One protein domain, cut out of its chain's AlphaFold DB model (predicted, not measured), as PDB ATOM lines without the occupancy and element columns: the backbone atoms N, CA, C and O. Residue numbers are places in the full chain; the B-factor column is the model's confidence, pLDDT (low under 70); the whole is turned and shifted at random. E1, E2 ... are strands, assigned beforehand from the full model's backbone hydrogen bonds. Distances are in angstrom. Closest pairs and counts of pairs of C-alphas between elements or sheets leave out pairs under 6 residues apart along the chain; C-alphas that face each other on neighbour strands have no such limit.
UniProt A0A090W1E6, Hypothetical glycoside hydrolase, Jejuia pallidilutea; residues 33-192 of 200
ATOM      1  N   VAL A  33      42.507 -35.093  53.361       98.12
ATOM      2  CA  VAL A  33      42.100 -36.432  53.796       98.12
ATOM      3  C   VAL A  33      40.736 -36.740  53.196       98.12
ATOM      4  O   VAL A  33      39.831 -35.909  53.250       98.12
ATOM      5  N   PHE A  34      40.604 -37.927  52.621       98.50
ATOM      6  CA  PHE A  34      39.380 -38.440  52.029       98.50
ATOM      7  C   PHE A  34      39.022 -39.778  52.678       98.50
ATOM      8  O   PHE A  34      39.890 -40.630  52.867       98.50
ATOM      9  N   GLU A  35      37.753 -39.947  53.027       98.06
ATOM     10  CA  GLU A  35      37.207 -41.195  53.558       98.06
ATOM     11  C   GLU A  35      36.422 -41.914  52.453       98.06
ATOM     12  O   GLU A  35      35.667 -41.290  51.709       98.06
ATOM     13  N   ASP A  36      36.631 -43.225  52.327       97.94
ATOM     14  CA  ASP A  36      35.865 -44.091  51.433       97.94
ATOM     15  C   ASP A  36      35.650 -45.470  52.064       97.94
ATOM     16  O   ASP A  36      36.589 -46.255  52.233       97.94
ATOM     17  N   ASN A  37      34.391 -45.786  52.370       96.00
ATOM     18  CA  ASN A  37      33.954 -47.064  52.938       96.00
ATOM     19  C   ASN A  37      34.723 -47.468  54.217       96.00
ATOM     20  O   ASN A  37      35.140 -48.617  54.372       96.00
ATOM     21  N   GLY A  38      34.941 -46.518  55.124       97.25
ATOM     22  CA  GLY A  38      35.641 -46.677  56.399       97.25
ATOM     23  C   GLY A  38      37.167 -46.609  56.304       97.25
ATOM     24  O   GLY A  38      37.837 -46.613  57.333       97.25
ATOM     25  N   SER A  39      37.737 -46.543  55.098       98.38
ATOM     26  CA  SER A  39      39.175 -46.341  54.897       98.38
ATOM     27  C   SER A  39      39.491 -44.869  54.666       98.38
ATOM     28  O   SER A  39      38.743 -44.168  53.992       98.38
ATOM     29  N   HIS A  40      40.641 -44.419  55.167       98.69
ATOM     30  CA  HIS A  40      41.090 -43.040  55.018       98.69
ATOM     31  C   HIS A  40      42.314 -42.955  54.116       98.69
ATOM     32  O   HIS A  40      43.206 -43.804  54.158       98.69
ATOM     33  N   TYR A  41      42.359 -41.903  53.313       98.88
ATOM     34  CA  TYR A  41      43.396 -41.660  52.328       98.88
ATOM     35  C   TYR A  41      43.877 -40.226  52.446       98.88
ATOM     36  O   TYR A  41      43.071 -39.313  52.593       98.88
ATOM     37  N   ILE A  42      45.184 -40.027  52.352       98.81
ATOM     38  CA  ILE A  42      45.801 -38.713  52.241       98.81
ATOM     39  C   ILE A  42      46.184 -38.464  50.784       98.81
ATOM     40  O   ILE A  42      46.779 -39.324  50.137       98.81
ATOM     41  N   ILE A  43      45.826 -37.292  50.273       98.69
ATOM     42  CA  ILE A  43      46.137 -36.819  48.926       98.69
ATOM     43  C   ILE A  43      46.945 -35.538  49.066       98.69
ATOM     44  O   ILE A  43      46.587 -34.690  49.873       98.69
ATOM     45  N   PHE A  44      48.027 -35.393  48.310       98.56
ATOM     46  CA  PHE A  44      48.915 -34.232  48.389       98.56
ATOM     47  C   PHE A  44      49.695 -34.051  47.083       98.56
ATOM     48  O   PHE A  44      49.663 -34.917  46.202       98.56
ATOM     49  N   GLY A  45      50.413 -32.935  46.972       97.75
ATOM     50  CA  GLY A  45      51.327 -32.679  45.865       97.75
ATOM     51  C   GLY A  45      51.012 -31.408  45.089       97.75
ATOM     52  O   GLY A  45      49.924 -30.842  45.175       97.75
ATOM     53  N   VAL A  46      51.971 -31.006  44.265       96.62
ATOM     54  CA  VAL A  46      51.839 -29.918  43.294       96.62
ATOM     55  C   VAL A  46      52.317 -30.403  41.930       96.62
ATOM     56  O   VAL A  46      53.321 -31.115  41.848       96.62
ATOM     57  N   TRP A  47      51.604 -30.039  40.857       96.88
ATOM     58  CA  TRP A  47      51.828 -30.485  39.465       96.88
ATOM     59  C   TRP A  47      51.567 -31.981  39.220       96.88
ATOM     60  O   TRP A  47      50.928 -32.366  38.243       96.88
ATOM     61  N   ASP A  48      52.040 -32.824  40.126       97.56
ATOM     62  CA  ASP A  48      51.843 -34.258  40.200       97.56
ATOM     63  C   ASP A  48      51.295 -34.594  41.586       97.56
ATOM     64  O   ASP A  48      51.873 -34.192  42.597       97.56
ATOM     65  N   TYR A  49      50.200 -35.352  41.639       98.62
ATOM     66  CA  TYR A  49      49.544 -35.695  42.899       98.62
ATOM     67  C   TYR A  49      49.813 -37.131  43.300       98.62
ATOM     68  O   TYR A  49      49.935 -38.020  42.452       98.62
ATOM     69  N   TYR A  50      49.859 -37.351  44.604       98.75
ATOM     70  CA  TYR A  50      50.038 -38.656  45.209       98.75
ATOM     71  C   TYR A  50      48.904 -38.934  46.183       98.75
ATOM     72  O   TYR A  50      48.355 -38.020  46.795       98.75
ATOM     73  N   ILE A  51      48.562 -40.211  46.309       98.88
ATOM     74  CA  ILE A  51      47.590 -40.724  47.268       98.88
ATOM     75  C   ILE A  51      48.204 -41.878  48.053       98.88
ATOM     76  O   ILE A  51      48.875 -42.738  47.478       98.88
ATOM     77  N   ALA A  52      47.964 -41.904  49.357       98.75
ATOM     78  CA  ALA A  52      48.311 -43.021  50.222       98.75
ATOM     79  C   ALA A  52      47.155 -43.322  51.173       98.75
ATOM     80  O   ALA A  52      46.538 -42.411  51.721       98.75
ATOM     81  N   LYS A  53      46.880 -44.600  51.412       98.81
ATOM     82  CA  LYS A  53      46.048 -45.036  52.532       98.81
ATOM     83  C   LYS A  53      46.719 -44.680  53.868       98.81
ATOM     84  O   LYS A  53      47.923 -44.885  54.034       98.81
ATOM     85  N   LEU A  54      45.941 -44.172  54.818       98.75
ATOM     86  CA  LEU A  54      46.339 -43.971  56.213       98.75
ATOM     87  C   LEU A  54      46.066 -45.238  57.034       98.75
ATOM     88  O   LEU A  54      45.150 -46.001  56.719       98.75
ATOM     89  N   ASN A  55      46.854 -45.461  58.084       98.56
ATOM     90  CA  ASN A  55      46.487 -46.425  59.121       98.56
ATOM     91  C   ASN A  55      45.310 -45.886  59.945       98.56
ATOM     92  O   ASN A  55      45.023 -44.688  59.934       98.56
ATOM     93  N   ASP A  56      44.669 -46.770  60.710       97.38
ATOM     94  CA  ASP A  56      43.542 -46.415  61.583       97.38
ATOM     95  C   ASP A  56      43.921 -45.377  62.660       97.38
ATOM     96  O   ASP A  56      43.053 -44.700  63.207       97.38
ATOM     97  N   ASP A  57      45.217 -45.214  62.948       96.81
ATOM     98  CA  ASP A  57      45.741 -44.192  63.859       96.81
ATOM     99  C   ASP A  57      45.683 -42.759  63.292       96.81
ATOM    100  O   ASP A  57      45.887 -41.802  64.038       96.81
ATOM    101  N   MET A  58      45.416 -42.605  61.986       97.81
ATOM    102  CA  MET A  58      45.367 -41.340  61.238       97.81
ATOM    103  C   MET A  58      46.657 -40.502  61.279       97.81
ATOM    104  O   MET A  58      46.673 -39.354  60.830       97.81
ATOM    105  N   ILE A  59      47.751 -41.063  61.796       97.19
ATOM    106  CA  ILE A  59      49.044 -40.393  61.996       97.19
ATOM    107  C   ILE A  59      50.210 -41.198  61.415       97.19
ATOM    108  O   ILE A  59      51.372 -40.864  61.644       97.19
ATOM    109  N   SER A  60      49.923 -42.246  60.647       97.75
ATOM    110  CA  SER A  60      50.910 -42.987  59.876       97.75
ATOM    111  C   SER A  60      50.328 -43.499  58.555       97.75
ATOM    112  O   SER A  60      49.115 -43.648  58.392       97.75
ATOM    113  N   LEU A  61      51.199 -43.730  57.569       98.44
ATOM    114  CA  LEU A  61      50.796 -44.253  56.264       98.44
ATOM    115  C   LEU A  61      50.693 -45.784  56.315       98.44
ATOM    116  O   LEU A  61      51.608 -46.457  56.791       98.44
ATOM    117  N   ALA A  62      49.605 -46.327  55.772       98.56
ATOM    118  CA  ALA A  62      49.395 -47.766  55.596       98.56
ATOM    119  C   ALA A  62      50.013 -48.296  54.289       98.56
ATOM    120  O   ALA A  62      50.090 -49.503  54.072       98.56
ATOM    121  N   GLU A  63      50.432 -47.402  53.393       98.12
ATOM    122  CA  GLU A  63      51.083 -47.747  52.135       98.12
ATOM    123  C   GLU A  63      52.044 -46.648  51.673       98.12
ATOM    124  O   GLU A  63      51.964 -45.496  52.099       98.12
ATOM    125  N   ILE A  64      52.937 -47.011  50.753       97.88
ATOM    126  CA  ILE A  64      53.774 -46.042  50.044       97.88
ATOM    127  C   ILE A  64      52.871 -45.199  49.127       97.88
ATOM    128  O   ILE A  64      52.037 -45.784  48.423       97.88
ATOM    129  N   PRO A  65      53.033 -43.861  49.084       98.56
ATOM    130  CA  PRO A  65      52.245 -43.016  48.199       98.56
ATOM    131  C   PRO A  65      52.359 -43.415  46.732       98.56
ATOM    132  O   PRO A  65      53.444 -43.663  46.204       98.56
ATOM    133  N   LYS A  66      51.216 -43.434  46.051       98.69
ATOM    134  CA  LYS A  66      51.096 -43.779  44.635       98.69
ATOM    135  C   LYS A  66      50.784 -42.525  43.840       98.69
ATOM    136  O   LYS A  66      49.866 -41.785  44.193       98.69
ATOM    137  N   LYS A  67      51.522 -42.307  42.752       98.62
ATOM    138  CA  LYS A  67      51.248 -41.208  41.821       98.62
ATOM    139  C   LYS A  67      49.870 -41.406  41.187       98.62
ATOM    140  O   LYS A  67      49.583 -42.482  40.662       98.62
ATOM    141  N   ILE A  68      49.042 -40.369  41.202       98.75
ATOM    142  CA  ILE A  68      47.752 -40.362  40.520       98.75
ATOM    143  C   ILE A  68      47.966 -39.966  39.060       98.75
ATOM    144  O   ILE A  68      48.456 -38.880  38.753       98.75
ATOM    145  N   THR A  69      47.560 -40.840  38.144       98.62
ATOM    146  CA  THR A  69      47.581 -40.538  36.709       98.62
ATOM    147  C   THR A  69      46.377 -39.683  36.330       98.62
ATOM    148  O   THR A  69      45.234 -40.080  36.568       98.62
ATOM    149  N   ILE A  70      46.631 -38.546  35.680       98.75
ATOM    150  CA  ILE A  70      45.605 -37.674  35.100       98.75
ATOM    151  C   ILE A  70      45.800 -37.639  33.585       98.75
ATOM    152  O   ILE A  70      46.844 -37.221  33.089       98.75
ATOM    153  N   ASN A  71      44.783 -38.060  32.843       98.62
ATOM    154  CA  ASN A  71      44.742 -37.974  31.394       98.62
ATOM    155  C   ASN A  71      44.323 -36.566  30.972       98.62
ATOM    156  O   ASN A  71      43.336 -36.025  31.474       98.62
ATOM    157  N   ASN A  72      45.049 -36.007  30.001       98.00
ATOM    158  CA  ASN A  72      44.821 -34.667  29.456       98.00
ATOM    159  C   ASN A  72      44.749 -33.563  30.528       98.00
ATOM    160  O   ASN A  72      43.838 -32.739  30.466       98.00
ATOM    161  N   PRO A  73      45.691 -33.510  31.489       98.06
ATOM    162  CA  PRO A  73      45.630 -32.539  32.569       98.06
ATOM    163  C   PRO A  73      45.612 -31.114  32.011       98.06
ATOM    164  O   PRO A  73      46.154 -30.840  30.931       98.06
ATOM    165  N   ARG A  74      44.954 -30.228  32.754       97.56
ATOM    166  CA  ARG A  74      44.907 -28.788  32.521       97.56
ATOM    167  C   ARG A  74      45.211 -28.075  33.823       97.56
ATOM    168  O   ARG A  74      44.962 -28.603  34.901       97.56
ATOM    169  N   GLY A  75      45.722 -26.866  33.719       95.69
ATOM    170  CA  GLY A  75      46.028 -26.037  34.872       95.69
ATOM    171  C   GLY A  75      46.160 -24.583  34.452       95.69
ATOM    172  O   GLY A  75      46.130 -24.290  33.252       95.69
ATOM    173  N   PRO A  76      46.352 -23.662  35.404       93.38
ATOM    174  CA  PRO A  76      46.506 -22.246  35.083       93.38
ATOM    175  C   PRO A  76      47.729 -21.984  34.192       93.38
ATOM    176  O   PRO A  76      47.703 -21.081  33.366       93.38
ATOM    177  N   TYR A  77      48.770 -22.817  34.301       94.12
ATOM    178  CA  TYR A  77      49.976 -22.772  33.462       94.12
ATOM    179  C   TYR A  77      49.955 -23.769  32.293       94.12
ATOM    180  O   TYR A  77      50.946 -23.913  31.574       94.12
ATOM    181  N   ASN A  78      48.845 -24.487  32.126       96.06
ATOM    182  CA  ASN A  78      48.641 -25.505  31.102       96.06
ATOM    183  C   ASN A  78      47.190 -25.482  30.565       96.06
ATOM    184  O   ASN A  78      46.502 -26.508  30.607       96.06
ATOM    185  N   PRO A  79      46.669 -24.328  30.107       92.62
ATOM    186  CA  PRO A  79      45.265 -24.218  29.706       92.62
ATOM    187  C   PRO A  79      44.939 -25.024  28.437       92.62
ATOM    188  O   PRO A  79      43.807 -25.466  28.257       92.62
ATOM    189  N   ASP A  80      45.925 -25.262  27.570       94.56
ATOM    190  CA  ASP A  80      45.765 -25.994  26.308       94.56
ATOM    191  C   ASP A  80      46.195 -27.474  26.385       94.56
ATOM    192  O   ASP A  80      45.851 -28.260  25.501       94.56
ATOM    193  N   GLY A  81      46.886 -27.890  27.453       96.31
ATOM    194  CA  GLY A  81      47.381 -29.259  27.640       96.31
ATOM    195  C   GLY A  81      48.799 -29.533  27.135       96.31
ATOM    196  O   GLY A  81      49.267 -30.682  27.220       96.31
ATOM    197  N   SER A  82      49.471 -28.523  26.583       96.50
ATOM    198  CA  SER A  82      50.798 -28.649  25.979       96.50
ATOM    199  C   SER A  82      51.935 -28.652  27.009       96.50
ATOM    200  O   SER A  82      52.952 -29.319  26.798       96.50
ATOM    201  N   ASN A  83      51.765 -27.985  28.154       95.50
ATOM    202  CA  ASN A  83      52.788 -27.868  29.188       95.50
ATOM    203  C   ASN A  83      52.879 -29.152  30.025       95.50
ATOM    204  O   ASN A  83      51.964 -29.519  30.760       95.50
ATOM    205  N   LYS A  84      54.026 -29.834  29.930       94.19
ATOM    206  CA  LYS A  84      54.312 -31.076  30.668       94.19
ATOM    207  C   LYS A  84      55.067 -30.867  31.981       94.19
ATOM    208  O   LYS A  84      55.206 -31.822  32.731       94.19
ATOM    209  N   LYS A  85      55.561 -29.655  32.256       94.94
ATOM    210  CA  LYS A  85      56.300 -29.337  33.491       94.94
ATOM    211  C   LYS A  85      55.372 -28.929  34.631       94.94
ATOM    212  O   LYS A  85      55.624 -29.287  35.770       94.94
ATOM    213  N   MET A  86      54.315 -28.188  34.311       95.00
ATOM    214  CA  MET A  86      53.300 -27.729  35.265       95.00
ATOM    215  C   MET A  86      51.908 -28.098  34.734       95.00
ATOM    216  O   MET A  86      51.133 -27.213  34.369       95.00
ATOM    217  N   PRO A  87      51.615 -29.403  34.567       96.56
ATOM    218  CA  PRO A  87      50.414 -29.847  33.872       96.56
ATOM    219  C   PRO A  87      49.103 -29.522  34.610       96.56
ATOM    220  O   PRO A  87      48.063 -29.451  33.952       96.56
ATOM    221  N   THR A  88      49.153 -29.336  35.932       96.50
ATOM    222  CA  THR A  88      48.019 -29.052  36.836       96.50
ATOM    223  C   THR A  88      48.306 -27.808  37.707       96.50
ATOM    224  O   THR A  88      48.856 -26.841  37.181       96.50
ATOM    225  N   ASP A  89      47.915 -27.801  38.990       95.00
ATOM    226  CA  ASP A  89      48.199 -26.762  40.003       95.00
ATOM    227  C   ASP A  89      48.533 -27.392  41.376       95.00
ATOM    228  O   ASP A  89      48.888 -28.572  41.443       95.00
ATOM    229  N   ASP A  90      48.448 -26.642  42.472       94.81
ATOM    230  CA  ASP A  90      48.519 -27.161  43.844       94.81
ATOM    231  C   ASP A  90      47.140 -27.573  44.415       94.81
ATOM    232  O   ASP A  90      46.138 -27.628  43.695       94.81
ATOM    233  N   LYS A  91      47.101 -27.923  45.711       95.94
ATOM    234  CA  LYS A  91      45.889 -28.273  46.473       95.94
ATOM    235  C   LYS A  91      44.985 -29.314  45.799       95.94
ATOM    236  O   LYS A  91      43.822 -29.023  45.494       95.94
ATOM    237  N   PRO A  92      45.465 -30.559  45.617       98.06
ATOM    238  CA  PRO A  92      44.603 -31.643  45.189       98.06
ATOM    239  C   PRO A  92      43.558 -31.958  46.263       98.06
ATOM    240  O   PRO A  92      43.822 -31.942  47.466       98.06
ATOM    241  N   PHE A  93      42.348 -32.273  45.824       98.62
ATOM    242  CA  PHE A  93      41.253 -32.665  46.699       98.62
ATOM    243  C   PHE A  93      40.403 -33.728  46.011       98.62
ATOM    244  O   PHE A  93      40.096 -33.593  44.827       98.62
ATOM    245  N   ILE A  94      40.024 -34.776  46.747       98.81
ATOM    246  CA  ILE A  94      39.126 -35.817  46.247       98.81
ATOM    247  C   ILE A  94      37.793 -35.743  46.982       98.81
ATOM    248  O   ILE A  94      37.757 -35.669  48.206       98.81
ATOM    249  N   HIS A  95      36.702 -35.808  46.224       98.62
ATOM    250  CA  HIS A  95      35.375 -36.129  46.746       98.62
ATOM    251  C   HIS A  95      34.702 -37.198  45.887       98.62
ATOM    252  O   HIS A  95      35.132 -37.486  44.765       98.62
ATOM    253  N   LYS A  96      33.626 -37.785  46.413       98.50
ATOM    254  CA  LYS A  96      32.851 -38.824  45.739       98.50
ATOM    255  C   LYS A  96      31.401 -38.393  45.601       98.50
ATOM    256  O   LYS A  96      30.779 -37.996  46.578       98.50
ATOM    257  N   TYR A  97      30.861 -38.517  44.395       98.19
ATOM    258  CA  TYR A  97      29.455 -38.255  44.108       98.19
ATOM    259  C   TYR A  97      28.906 -39.345  43.189       98.19
ATOM    260  O   TYR A  97      29.496 -39.659  42.154       98.19
ATOM    261  N   ASN A  98      27.782 -39.947  43.587       96.88
ATOM    262  CA  ASN A  98      27.080 -40.994  42.838       96.88
ATOM    263  C   ASN A  98      28.007 -42.113  42.306       96.88
ATOM    264  O   ASN A  98      27.987 -42.463  41.124       96.88
ATOM    265  N   GLY A  99      28.885 -42.624  43.176       97.19
ATOM    266  CA  GLY A  99      29.821 -43.707  42.853       97.19
ATOM    267  C   GLY A  99      31.049 -43.306  42.024       97.19
ATOM    268  O   GLY A  99      31.890 -44.162  41.769       97.19
ATOM    269  N   LYS A 100      31.187 -42.034  41.632       98.50
ATOM    270  CA  LYS A 100      32.351 -41.514  40.900       98.50
ATOM    271  C   LYS A 100      33.248 -40.687  41.812       98.50
ATOM    272  O   LYS A 100      32.752 -39.977  42.684       98.50
ATOM    273  N   TYR A 101      34.551 -40.749  41.571       98.88
ATOM    274  CA  TYR A 101      35.557 -39.950  42.262       98.88
ATOM    275  C   TYR A 101      35.922 -38.730  41.423       98.88
ATOM    276  O   TYR A 101      36.085 -38.822  40.202       98.88
ATOM    277  N   TYR A 102      36.083 -37.600  42.095       98.88
ATOM    278  CA  TYR A 102      36.400 -36.308  41.511       98.88
ATOM    279  C   TYR A 102      37.693 -35.825  42.137       98.88
ATOM    280  O   TYR A 102      37.718 -35.538  43.329       98.88
ATOM    281  N   LEU A 103      38.743 -35.728  41.332       98.88
ATOM    282  CA  LEU A 103      40.003 -35.111  41.719       98.88
ATOM    283  C   LEU A 103      40.000 -33.672  41.215       98.88
ATOM    284  O   LEU A 103      39.933 -33.448  40.008       98.88
ATOM    285  N   SER A 104      40.067 -32.710  42.126       98.50
ATOM    286  CA  SER A 104      40.088 -31.280  41.818       98.50
ATOM    287  C   SER A 104      41.380 -30.618  42.271       98.50
ATOM    288  O   SER A 104      41.963 -31.042  43.265       98.50
ATOM    289  N   TRP A 105      41.776 -29.560  41.573       97.25
ATOM    290  CA  TRP A 105      42.887 -28.673  41.923       97.25
ATOM    291  C   TRP A 105      42.562 -27.268  41.432       97.25
ATOM    292  O   TRP A 105      42.071 -27.092  40.312       97.25
ATOM    293  N   GLY A 106      42.765 -26.259  42.275       91.75
ATOM    294  CA  GLY A 106      42.198 -24.935  42.025       91.75
ATOM    295  C   GLY A 106      40.715 -25.028  41.649       91.75
ATOM    296  O   GLY A 106      39.908 -25.556  42.407       91.75
ATOM    297  N   CYS A 107      40.361 -24.556  40.452       92.38
ATOM    298  CA  CYS A 107      39.007 -24.687  39.904       92.38
ATOM    299  C   CYS A 107      38.844 -25.813  38.865       92.38
ATOM    300  O   CYS A 107      37.758 -25.961  38.309       92.38
ATOM    301  N   PHE A 108      39.891 -26.576  38.567       97.44
ATOM    302  CA  PHE A 108      39.882 -27.672  37.599       97.44
ATOM    303  C   PHE A 108      39.429 -28.969  38.266       97.44
ATOM    304  O   PHE A 108      39.622 -29.159  39.469       97.44
ATOM    305  N   TYR A 109      38.863 -29.888  37.486       98.56
ATOM    306  CA  TYR A 109      38.577 -31.230  37.972       98.56
ATOM    307  C   TYR A 109      38.694 -32.309  36.896       98.56
ATOM    308  O   TYR A 109      38.544 -32.085  35.692       98.56
ATOM    309  N   ALA A 110      38.942 -33.517  37.378       98.88
ATOM    310  CA  ALA A 110      38.990 -34.749  36.622       98.88
ATOM    311  C   ALA A 110      38.147 -35.821  37.320       98.88
ATOM    312  O   ALA A 110      37.952 -35.779  38.535       98.88
ATOM    313  N   MET A 111      37.659 -36.799  36.560       98.88
ATOM    314  CA  MET A 111      36.768 -37.846  37.068       98.88
ATOM    315  C   MET A 111      37.337 -39.247  36.842       98.88
ATOM    316  O   MET A 111      37.987 -39.512  35.826       98.88
ATOM    317  N   SER A 112      37.045 -40.157  37.770       98.81
ATOM    318  CA  SER A 112      37.338 -41.586  37.651       98.81
ATOM    319  C   SER A 112      36.266 -42.446  38.322       98.81
ATOM    320  O   SER A 112      35.546 -41.993  39.210       98.81
ATOM    321  N   ASN A 113      36.194 -43.714  37.922       98.44
ATOM    322  CA  ASN A 113      35.440 -44.746  38.642       98.44
ATOM    323  C   ASN A 113      36.322 -45.494  39.665       98.44
ATOM    324  O   ASN A 113      35.850 -46.418  40.318       98.44
ATOM    325  N   ASN A 114      37.602 -45.124  39.786       98.44
ATOM    326  CA  ASN A 114      38.561 -45.718  40.711       98.44
ATOM    327  C   ASN A 114      39.255 -44.609  41.511       98.44
ATOM    328  O   ASN A 114      39.783 -43.667  40.921       98.44
ATOM    329  N   LEU A 115      39.300 -44.750  42.837       98.69
ATOM    330  CA  LEU A 115      39.951 -43.806  43.744       98.69
ATOM    331  C   LEU A 115      41.410 -43.514  43.352       98.69
ATOM    332  O   LEU A 115      41.830 -42.359  43.356       98.69
ATOM    333  N   TYR A 116      42.166 -44.537  42.941       98.62
ATOM    334  CA  TYR A 116      43.564 -44.390  42.510       98.62
ATOM    335  C   TYR A 116      43.716 -43.946  41.044       98.62
ATOM    336  O   TYR A 116      44.833 -43.765  40.557       98.62
ATOM    337  N   GLY A 117      42.608 -43.753  40.329       98.19
ATOM    338  CA  GLY A 117      42.593 -43.367  38.927       98.19
ATOM    339  C   GLY A 117      42.751 -44.539  37.941       98.19
ATOM    340  O   GLY A 117      42.490 -45.694  38.287       98.19
ATOM    341  N   PRO A 118      43.143 -44.253  36.684       98.69
ATOM    342  CA  PRO A 118      43.448 -42.919  36.165       98.69
ATOM    343  C   PRO A 118      42.219 -42.002  36.187       98.69
ATOM    344  O   PRO A 118      41.080 -42.458  36.066       98.69
ATOM    345  N   TYR A 119      42.459 -40.705  36.339       98.88
ATOM    346  CA  TYR A 119      41.444 -39.662  36.221       98.88
ATOM    347  C   TYR A 119      41.486 -39.056  34.822       98.88
ATOM    348  O   TYR A 119      42.559 -38.882  34.253       98.88
ATOM    349  N   ASN A 120      40.332 -38.710  34.259       98.81
ATOM    350  CA  ASN A 120      40.249 -37.994  32.987       98.81
ATOM    351  C   ASN A 120      39.839 -36.553  33.257       98.81
ATOM    352  O   ASN A 120      38.809 -36.341  33.898       98.81
ATOM    353  N   TYR A 121      40.640 -35.584  32.804       98.75
ATOM    354  CA  TYR A 121      40.276 -34.171  32.901       98.75
ATOM    355  C   TYR A 121      38.911 -33.926  32.256       98.75
ATOM    356  O   TYR A 121      38.629 -34.452  31.177       98.75
ATOM    357  N   VAL A 122      38.083 -33.132  32.932       98.50
ATOM    358  CA  VAL A 122      36.737 -32.800  32.474       98.50
ATOM    359  C   VAL A 122      36.666 -31.323  32.141       98.50
ATOM    360  O   VAL A 122      36.585 -30.967  30.968       98.50
ATOM    361  N   ASP A 123      36.695 -30.462  33.157       97.50
ATOM    362  CA  ASP A 123      36.559 -29.027  32.954       97.50
ATOM    363  C   ASP A 123      36.986 -28.221  34.196       97.50
ATOM    364  O   ASP A 123      37.536 -28.756  35.161       97.50
ATOM    365  N   THR A 124      36.697 -26.922  34.184       95.19
ATOM    366  CA  THR A 124      36.711 -26.039  35.348       95.19
ATOM    367  C   THR A 124      35.303 -25.840  35.911       95.19
ATOM    368  O   THR A 124      34.335 -25.696  35.165       95.19
ATOM    369  N   VAL A 125      35.184 -25.778  37.238       94.44
ATOM    370  CA  VAL A 125      33.920 -25.493  37.943       94.44
ATOM    371  C   VAL A 125      33.545 -24.003  37.891       94.44
ATOM    372  O   VAL A 125      32.369 -23.650  37.966       94.44
ATOM    373  N   ILE A 126      34.540 -23.130  37.695       90.25
ATOM    374  CA  ILE A 126      34.394 -21.681  37.499       90.25
ATOM    375  C   ILE A 126      34.575 -21.338  36.019       90.25
ATOM    376  O   ILE A 126      35.478 -21.860  35.357       90.25
ATOM    377  N   LYS A 127      33.752 -20.413  35.516       90.25
ATOM    378  CA  LYS A 127      33.889 -19.775  34.196       90.25
ATOM    379  C   LYS A 127      33.808 -18.258  34.342       90.25
ATOM    380  O   LYS A 127      33.422 -17.755  35.391       90.25
ATOM    381  N   GLU A 128      34.090 -17.525  33.269       85.69
ATOM    382  CA  GLU A 128      33.901 -16.067  33.231       85.69
ATOM    383  C   GLU A 128      32.464 -15.664  33.625       85.69
ATOM    384  O   GLU A 128      32.259 -14.737  34.404       85.69
ATOM    385  N   SER A 129      31.462 -16.444  33.202       86.56
ATOM    386  CA  SER A 129      30.052 -16.242  33.563       86.56
ATOM    387  C   SER A 129      29.722 -16.468  35.047       86.56
ATOM    388  O   SER A 129      28.628 -16.111  35.486       86.56
ATOM    389  N   SER A 130      30.643 -17.037  35.831       86.81
ATOM    390  CA  SER A 130      30.502 -17.162  37.286       86.81
ATOM    391  C   SER A 130      30.662 -15.812  37.997       86.81
ATOM    392  O   SER A 130      30.175 -15.646  39.118       86.81
ATOM    393  N   PHE A 131      31.310 -14.830  37.364       80.88
ATOM    394  CA  PHE A 131      31.595 -13.532  37.968       80.88
ATOM    395  C   PHE A 131      30.484 -12.516  37.697       80.88
ATOM    396  O   PHE A 131      29.889 -12.449  36.620       80.88
ATOM    397  N   ALA A 132      30.190 -11.690  38.702       77.19
ATOM    398  CA  ALA A 132      29.383 -10.498  38.484       77.19
ATOM    399  C   ALA A 132      30.202  -9.475  37.681       77.19
ATOM    400  O   ALA A 132      31.413  -9.376  37.859       77.19
ATOM    401  N   LYS A 133      29.537  -8.684  36.830       77.38
ATOM    402  CA  LYS A 133      30.186  -7.611  36.061       77.38
ATOM    403  C   LYS A 133      31.040  -6.723  36.978       77.38
ATOM    404  O   LYS A 133      30.504  -6.194  37.952       77.38
ATOM    405  N   GLY A 134      32.320  -6.545  36.647       74.88
ATOM    406  CA  GLY A 134      33.270  -5.743  37.425       74.88
ATOM    407  C   GLY A 134      34.056  -6.529  38.481       74.88
ATOM    408  O   GLY A 134      34.952  -5.961  39.094       74.88
ATOM    409  N   TYR A 135      33.753  -7.816  38.675       72.56
ATOM    410  CA  TYR A 135      34.478  -8.736  39.566       72.56
ATOM    411  C   TYR A 135      35.250  -9.820  38.794       72.56
ATOM    412  O   TYR A 135      35.744 -10.776  39.379       72.56
ATOM    413  N   ASP A 136      35.337  -9.666  37.476       68.50
ATOM    414  CA  ASP A 136      36.070 -10.494  36.516       68.50
ATOM    415  C   ASP A 136      37.561 -10.120  36.409       68.50
ATOM    416  O   ASP A 136      38.345 -10.843  35.792       68.50
ATOM    417  N   SER A 137      37.966  -9.001  37.024       65.88
ATOM    418  CA  SER A 137      39.343  -8.500  36.968       65.88
ATOM    419  C   SER A 137      40.349  -9.515  37.531       65.88
ATOM    420  O   SER A 137      40.077 -10.184  38.530       65.88
ATOM    421  N   PRO A 138      41.517  -9.663  36.879       63.62
ATOM    422  CA  PRO A 138      42.279 -10.900  36.916       63.62
ATOM    423  C   PRO A 138      42.893 -11.191  38.282       63.62
ATOM    424  O   PRO A 138      43.515 -10.334  38.910       63.62
ATOM    425  N   THR A 139      42.819 -12.463  38.672       63.62
ATOM    426  CA  THR A 139      43.675 -13.022  39.716       63.62
ATOM    427  C   THR A 139      45.049 -13.398  39.125       63.62
ATOM    428  O   THR A 139      45.142 -13.834  37.981       63.62
ATOM    429  N   TRP A 140      46.145 -13.139  39.840       65.38
ATOM    430  CA  TRP A 140      47.516 -13.163  39.290       65.38
ATOM    431  C   TRP A 140      48.106 -14.582  39.108       65.38
ATOM    432  O   TRP A 140      47.891 -15.417  39.988       65.38
ATOM    433  N   PRO A 141      48.968 -14.824  38.087       69.62
ATOM    434  CA  PRO A 141      49.076 -14.149  36.785       69.62
ATOM    435  C   PRO A 141      48.040 -14.578  35.724       69.62
ATOM    436  O   PRO A 141      47.846 -13.831  34.770       69.62
ATOM    437  N   ASN A 142      47.396 -15.743  35.844       78.50
ATOM    438  CA  ASN A 142      46.616 -16.362  34.755       78.50
ATOM    439  C   ASN A 142      45.088 -16.193  34.885       78.50
ATOM    440  O   ASN A 142      44.313 -17.065  34.484       78.50
ATOM    441  N   GLY A 143      44.628 -15.079  35.456       81.88
ATOM    442  CA  GLY A 143      43.205 -14.790  35.625       81.88
ATOM    443  C   GLY A 143      42.516 -15.732  36.618       81.88
ATOM    444  O   GLY A 143      43.165 -16.351  37.463       81.88
ATOM    445  N   PHE A 144      41.188 -15.850  36.511       82.31
ATOM    446  CA  PHE A 144      40.331 -16.590  37.456       82.31
ATOM    447  C   PHE A 144      40.585 -18.108  37.529       82.31
ATOM    448  O   PHE A 144      39.952 -18.819  38.308       82.31
ATOM    449  N   LEU A 145      41.489 -18.628  36.707       86.88
ATOM    450  CA  LEU A 145      41.883 -20.031  36.751       86.88
ATOM    451  C   LEU A 145      42.933 -20.317  37.827       86.88
ATOM    452  O   LEU A 145      43.207 -21.478  38.106       86.88
ATOM    453  N   GLN A 146      43.508 -19.280  38.436       85.50
ATOM    454  CA  GLN A 146      44.658 -19.403  39.319       85.50
ATOM    455  C   GLN A 146      44.395 -18.933  40.753       85.50
ATOM    456  O   GLN A 146      43.544 -18.076  40.990       85.50
ATOM    457  N   GLY A 147      45.183 -19.460  41.698       79.31
ATOM    458  CA  GLY A 147      45.348 -18.891  43.040       79.31
ATOM    459  C   GLY A 147      44.237 -19.260  44.015       79.31
ATOM    460  O   GLY A 147      44.104 -18.627  45.063       79.31
ATOM    461  N   ARG A 148      43.436 -20.272  43.667       85.75
ATOM    462  CA  ARG A 148      42.331 -20.772  44.483       85.75
ATOM    463  C   ARG A 148      42.755 -22.072  45.141       85.75
ATOM    464  O   ARG A 148      43.262 -22.962  44.478       85.75
ATOM    465  N   HIS A 149      42.487 -22.193  46.430       91.44
ATOM    466  CA  HIS A 149      42.590 -23.443  47.172       91.44
ATOM    467  C   HIS A 149      41.190 -23.912  47.493       91.44
ATOM    468  O   HIS A 149      40.506 -23.306  48.314       91.44
ATOM    469  N   GLY A 150      40.769 -24.954  46.791       92.00
ATOM    470  CA  GLY A 150      39.401 -25.431  46.781       92.00
ATOM    471  C   GLY A 150      39.206 -26.718  47.573       92.00
ATOM    472  O   GLY A 150      40.107 -27.556  47.649       92.00
ATOM    473  N   SER A 151      38.029 -26.879  48.173       95.69
ATOM    474  CA  SER A 151      37.538 -28.150  48.719       95.69
ATOM    475  C   SER A 151      36.035 -28.274  48.468       95.69
ATOM    476  O   SER A 151      35.334 -27.269  48.331       95.69
ATOM    477  N   PHE A 152      35.538 -29.505  48.413       97.50
ATOM    478  CA  PHE A 152      34.129 -29.807  48.170       97.50
ATOM    479  C   PHE A 152      33.549 -30.572  49.351       97.50
ATOM    480  O   PHE A 152      34.212 -31.451  49.900       97.50
ATOM    481  N   PHE A 153      32.319 -30.257  49.735       97.31
ATOM    482  CA  PHE A 153      31.616 -30.985  50.788       97.31
ATOM    483  C   PHE A 153      30.109 -30.946  50.571       97.31
ATOM    484  O   PHE A 153      29.587 -30.064  49.889       97.31
ATOM    485  N   GLU A 154      29.414 -31.897  51.182       97.44
ATOM    486  CA  GLU A 154      27.960 -31.928  51.237       97.44
ATOM    487  C   GLU A 154      27.488 -31.536  52.636       97.44
ATOM    488  O   GLU A 154      28.019 -32.001  53.646       97.44
ATOM    489  N   TRP A 155      26.473 -30.682  52.698       97.06
ATOM    490  CA  TRP A 155      25.806 -30.326  53.941       97.06
ATOM    491  C   TRP A 155      24.313 -30.137  53.686       97.06
ATOM    492  O   TRP A 155      23.923 -29.462  52.738       97.06
ATOM    493  N   HIS A 156      23.473 -30.782  54.501       96.50
ATOM    494  CA  HIS A 156      22.012 -30.794  54.332       96.50
ATOM    495  C   HIS A 156      21.549 -31.114  52.897       96.50
ATOM    496  O   HIS A 156      20.675 -30.442  52.352       96.50
ATOM    497  N   ASN A 157      22.125 -32.163  52.296       95.69
ATOM    498  CA  ASN A 157      21.822 -32.639  50.938       95.69
ATOM    499  C   ASN A 157      22.142 -31.624  49.823       95.69
ATOM    500  O   ASN A 157      21.576 -31.688  48.729       95.69
ATOM    501  N   GLN A 158      23.024 -30.662  50.098       96.75
ATOM    502  CA  GLN A 158      23.499 -29.673  49.142       96.75
ATOM    503  C   GLN A 158      25.023 -29.720  49.080       96.75
ATOM    504  O   GLN A 158      25.706 -29.685  50.100       96.75
ATOM    505  N   TRP A 159      25.554 -29.771  47.863       97.81
ATOM    506  CA  TRP A 159      26.989 -29.717  47.630       97.81
ATOM    507  C   TRP A 159      27.496 -28.284  47.583       97.81
ATOM    508  O   TRP A 159      26.848 -27.390  47.030       97.81
ATOM    509  N   TYR A 160      28.687 -28.086  48.123       97.06
ATOM    510  CA  TYR A 160      29.349 -26.803  48.190       97.06
ATOM    511  C   TYR A 160      30.789 -26.909  47.714       97.06
ATOM    512  O   TYR A 160      31.466 -27.913  47.932       97.06
ATOM    513  N   TYR A 161      31.255 -25.828  47.104       95.69
ATOM    514  CA  TYR A 161      32.650 -25.571  46.803       95.69
ATOM    515  C   TYR A 161      33.112 -24.413  47.685       95.69
ATOM    516  O   TYR A 161      32.641 -23.285  47.519       95.69
ATOM    517  N   VAL A 162      33.999 -24.705  48.637       94.44
ATOM    518  CA  VAL A 162      34.667 -23.696  49.464       94.44
ATOM    519  C   VAL A 162      36.043 -23.416  48.891       94.44
ATOM    520  O   VAL A 162      36.799 -24.342  48.596       94.44
ATOM    521  N   TYR A 163      36.371 -22.145  48.705       91.44
ATOM    522  CA  TYR A 163      37.628 -21.746  48.091       91.44
ATOM    523  C   TYR A 163      38.075 -20.379  48.554       91.44
ATOM    524  O   TYR A 163      37.295 -19.603  49.099       91.44
ATOM    525  N   CYS A 164      39.347 -20.084  48.327       88.56
ATOM    526  CA  CYS A 164      39.872 -18.747  48.519       88.56
ATOM    527  C   CYS A 164      39.922 -17.969  47.197       88.56
ATOM    528  O   CYS A 164      40.123 -18.561  46.137       88.56
ATOM    529  N   ASP A 165      39.732 -16.653  47.258       81.75
ATOM    530  CA  ASP A 165      39.806 -15.743  46.109       81.75
ATOM    531  C   ASP A 165      40.445 -14.409  46.533       81.75
ATOM    532  O   ASP A 165      40.439 -14.056  47.714       81.75
ATOM    533  N   ILE A 166      41.001 -13.666  45.574       80.19
ATOM    534  CA  ILE A 166      41.588 -12.331  45.795       80.19
ATOM    535  C   ILE A 166      40.742 -11.204  45.193       80.19
ATOM    536  O   ILE A 166      41.102 -10.033  45.314       80.19
ATOM    537  N   SER A 167      39.616 -11.524  44.546       70.00
ATOM    538  CA  SER A 167      38.783 -10.545  43.841       70.00
ATOM    539  C   SER A 167      38.217  -9.442  44.745       70.00
ATOM    540  O   SER A 167      37.815  -8.403  44.232       70.00
ATOM    541  N   GLN A 168      38.156  -9.654  46.066       69.94
ATOM    542  CA  GLN A 168      37.639  -8.671  47.032       69.94
ATOM    543  C   GLN A 168      38.744  -7.904  47.772       69.94
ATOM    544  O   GLN A 168      38.513  -6.788  48.230       69.94
ATOM    545  N   THR A 169      39.956  -8.458  47.864       70.12
ATOM    546  CA  THR A 169      41.054  -7.839  48.619       70.12
ATOM    547  C   THR A 169      41.892  -6.887  47.770       70.12
ATOM    548  O   THR A 169      42.599  -6.036  48.311       70.12
ATOM    549  N   GLY A 170      41.873  -7.046  46.439       69.12
ATOM    550  CA  GLY A 170      42.734  -6.295  45.519       69.12
ATOM    551  C   GLY A 170      44.234  -6.541  45.741       69.12
ATOM    552  O   GLY A 170      45.069  -5.816  45.199       69.12
ATOM    553  N   ASN A 171      44.595  -7.545  46.548       75.94
ATOM    554  CA  ASN A 171      45.959  -7.813  46.976       75.94
ATOM    555  C   ASN A 171      46.272  -9.307  46.848       75.94
ATOM    556  O   ASN A 171      45.615 -10.145  47.453       75.94
ATOM    557  N   ARG A 172      47.342  -9.645  46.119       77.62
ATOM    558  CA  ARG A 172      47.747 -11.041  45.877       77.62
ATOM    559  C   ARG A 172      48.131 -11.837  47.131       77.62
ATOM    560  O   ARG A 172      48.215 -13.057  47.059       77.62
ATOM    561  N   TYR A 173      48.427 -11.163  48.240       83.69
ATOM    562  CA  TYR A 173      48.892 -11.784  49.481       83.69
ATOM    563  C   TYR A 173      47.765 -12.080  50.473       83.69
ATOM    564  O   TYR A 173      47.953 -12.899  51.370       83.69
ATOM    565  N   PHE A 174      46.604 -11.441  50.314       85.00
ATOM    566  CA  PHE A 174      45.456 -11.614  51.199       85.00
ATOM    567  C   PHE A 174      44.298 -12.206  50.407       85.00
ATOM    568  O   PHE A 174      43.929 -11.685  49.357       85.00
ATOM    569  N   ARG A 175      43.745 -13.308  50.906       86.00
ATOM    570  CA  ARG A 175      42.650 -14.040  50.269       86.00
ATOM    571  C   ARG A 175      41.468 -14.082  51.223       86.00
ATOM    572  O   ARG A 175      41.679 -14.280  52.418       86.00
ATOM    573  N   ASP A 176      40.267 -13.977  50.678       86.50
ATOM    574  CA  ASP A 176      39.027 -14.211  51.416       86.50
ATOM    575  C   ASP A 176      38.512 -15.624  51.146       86.50
ATOM    576  O   ASP A 176      38.840 -16.222  50.118       86.50
ATOM    577  N   ALA A 177      37.724 -16.161  52.078       88.88
ATOM    578  CA  ALA A 177      37.051 -17.443  51.920       88.88
ATOM    579  C   ALA A 177      35.662 -17.252  51.307       88.88
ATOM    580  O   ALA A 177      34.921 -16.329  51.637       88.88
ATOM    581  N   PHE A 178      35.307 -18.182  50.437       87.94
ATOM    582  CA  PHE A 178      34.128 -18.131  49.602       87.94
ATOM    583  C   PHE A 178      33.443 -19.481  49.574       87.94
ATOM    584  O   PHE A 178      34.105 -20.515  49.641       87.94
ATOM    585  N   LEU A 179      32.122 -19.466  49.432       91.56
ATOM    586  CA  LEU A 179      31.303 -20.663  49.369       91.56
ATOM    587  C   LEU A 179      30.296 -20.540  48.227       91.56
ATOM    588  O   LEU A 179      29.541 -19.571  48.167       91.56
ATOM    589  N   SER A 180      30.272 -21.537  47.349       91.94
ATOM    590  CA  SER A 180      29.356 -21.597  46.210       91.94
ATOM    591  C   SER A 180      28.620 -22.926  46.174       91.94
ATOM    592  O   SER A 180      29.199 -23.970  46.471       91.94
ATOM    593  N   TYR A 181      27.349 -22.899  45.773       95.00
ATOM    594  CA  TYR A 181      26.588 -24.116  45.511       95.00
ATOM    595  C   TYR A 181      27.168 -24.871  44.319       95.00
ATOM    596  O   TYR A 181      27.476 -24.277  43.286       95.00
ATOM    597  N   VAL A 182      27.258 -26.190  44.455       96.69
ATOM    598  CA  VAL A 182      27.633 -27.110  43.384       96.69
ATOM    599  C   VAL A 182      26.425 -27.961  43.036       96.69
ATOM    600  O   VAL A 182      25.726 -28.482  43.904       96.69
ATOM    601  N   HIS A 183      26.192 -28.112  41.739       96.75
ATOM    602  CA  HIS A 183      25.180 -29.009  41.205       96.75
ATOM    603  C   HIS A 183      25.836 -29.931  40.185       96.75
ATOM    604  O   HIS A 183      26.668 -29.491  39.390       96.75
ATOM    605  N   TYR A 184      25.444 -31.200  40.187       97.56
ATOM    606  CA  TYR A 184      25.922 -32.174  39.213       97.56
ATOM    607  C   TYR A 184      24.885 -32.350  38.108       97.56
ATOM    608  O   TYR A 184      23.688 -32.492  38.361       97.56
ATOM    609  N   LYS A 185      25.355 -32.353  36.864       97.69
ATOM    610  CA  LYS A 185      24.559 -32.692  35.684       97.69
ATOM    611  C   LYS A 185      24.218 -34.186  35.702       97.69
ATOM    612  O   LYS A 185      24.870 -34.981  36.377       97.69
ATOM    613  N   ALA A 186      23.259 -34.598  34.874       96.88
ATOM    614  CA  ALA A 186      22.853 -36.004  34.762       96.88
ATOM    615  C   ALA A 186      24.004 -36.959  34.370       96.88
ATOM    616  O   ALA A 186      24.013 -38.116  34.782       96.88
ATOM    617  N   ASN A 187      25.000 -36.485  33.611       96.25
ATOM    618  CA  ASN A 187      26.187 -37.272  33.247       96.25
ATOM    619  C   ASN A 187      27.248 -37.355  34.375       96.25
ATOM    620  O   ASN A 187      28.228 -38.101  34.265       96.25
ATOM    621  N   GLY A 188      27.035 -36.633  35.478       97.56
ATOM    622  CA  GLY A 188      27.930 -36.531  36.625       97.56
ATOM    623  C   GLY A 188      28.925 -35.374  36.546       97.56
ATOM    624  O   GLY A 188      29.641 -35.150  37.511       97.56
ATOM    625  N   GLU A 189      29.008 -34.614  35.459       98.38
ATOM    626  CA  GLU A 189      29.866 -33.423  35.442       98.38
ATOM    627  C   GLU A 189      29.346 -32.355  36.408       98.38
ATOM    628  O   GLU A 189      28.135 -32.217  36.597       98.38
ATOM    629  N   MET A 190      30.240 -31.544  36.966       97.81
ATOM    630  CA  MET A 190      29.828 -30.364  37.721       97.81
ATOM    631  C   MET A 190      29.280 -29.302  36.762       97.81
ATOM    632  O   MET A 190      29.865 -29.014  35.712       97.81
ATOM    633  N   ALA A 191      28.129 -28.729  37.102       96.69
ATOM    634  CA  ALA A 191      27.638 -27.522  36.461       96.69
ATOM    635  C   ALA A 191      28.538 -26.338  36.840       96.69
ATOM    636  O   ALA A 191      29.056 -26.274  37.955       96.69
ATOM    637  N   THR A 192      28.699 -25.390  35.915       94.69
ATOM    638  CA  THR A 192      29.375 -24.122  36.200       94.69
ATOM    639  C   THR A 192      28.711 -23.450  37.392       94.69
ATOM    640  O   THR A 192      27.491 -23.259  37.387       94.69
TER     641      THR A 192
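Overview. This is residues 33 to 192 of the 200 residues of the protein "Hypothetical glycoside hydrolase" of Jejuia pallidilutea (UniProt A0A090W1E6). What is the picture? With little regular structure, this is a stack of three small sheets, partly face to face: E4 E5 E6 E7 in the middle, E1 E2 E3 and E8 E9 E10 on either side of E4. What makes it? The printed part has 160 residues, 57 in ten strands, E1 to E10, all strand, each sheet an antiparallel meander in chain order. It is compact, radius of gyration of the C-alphas 15.9 A, spans 48 by 40 by 32 A.

Arrangement. What forms the largest sheet? E4, residues 93 to 97, E5, 100 to 105, E6, 108 to 112, and E7, 119 to 124; N 103 and O 110 are 2.9 A apart, within hydrogen-bond range. What faces it? E1, 33 to 36, E2, 39 to 44, and E3, 50 to 53, do; E8, 150 to 155, E9, 158 to 165, and E10, 176 to 182, do too. The closest C-alphas of E4 and E8, Phe 93 and Ser 151, are 6.2 A apart.

Along the chain. Where does E1 begin? C-alpha 33 is at (42.100, -36.432, 53.796). How long is E9? It measures 21.7 A.

Size, cuts and confidence. Which links are long? E3 to E4 and E7 to E8. Where is pLDDT under 70? Residues 136 to 141, 168 and 170; the printed part has no cut.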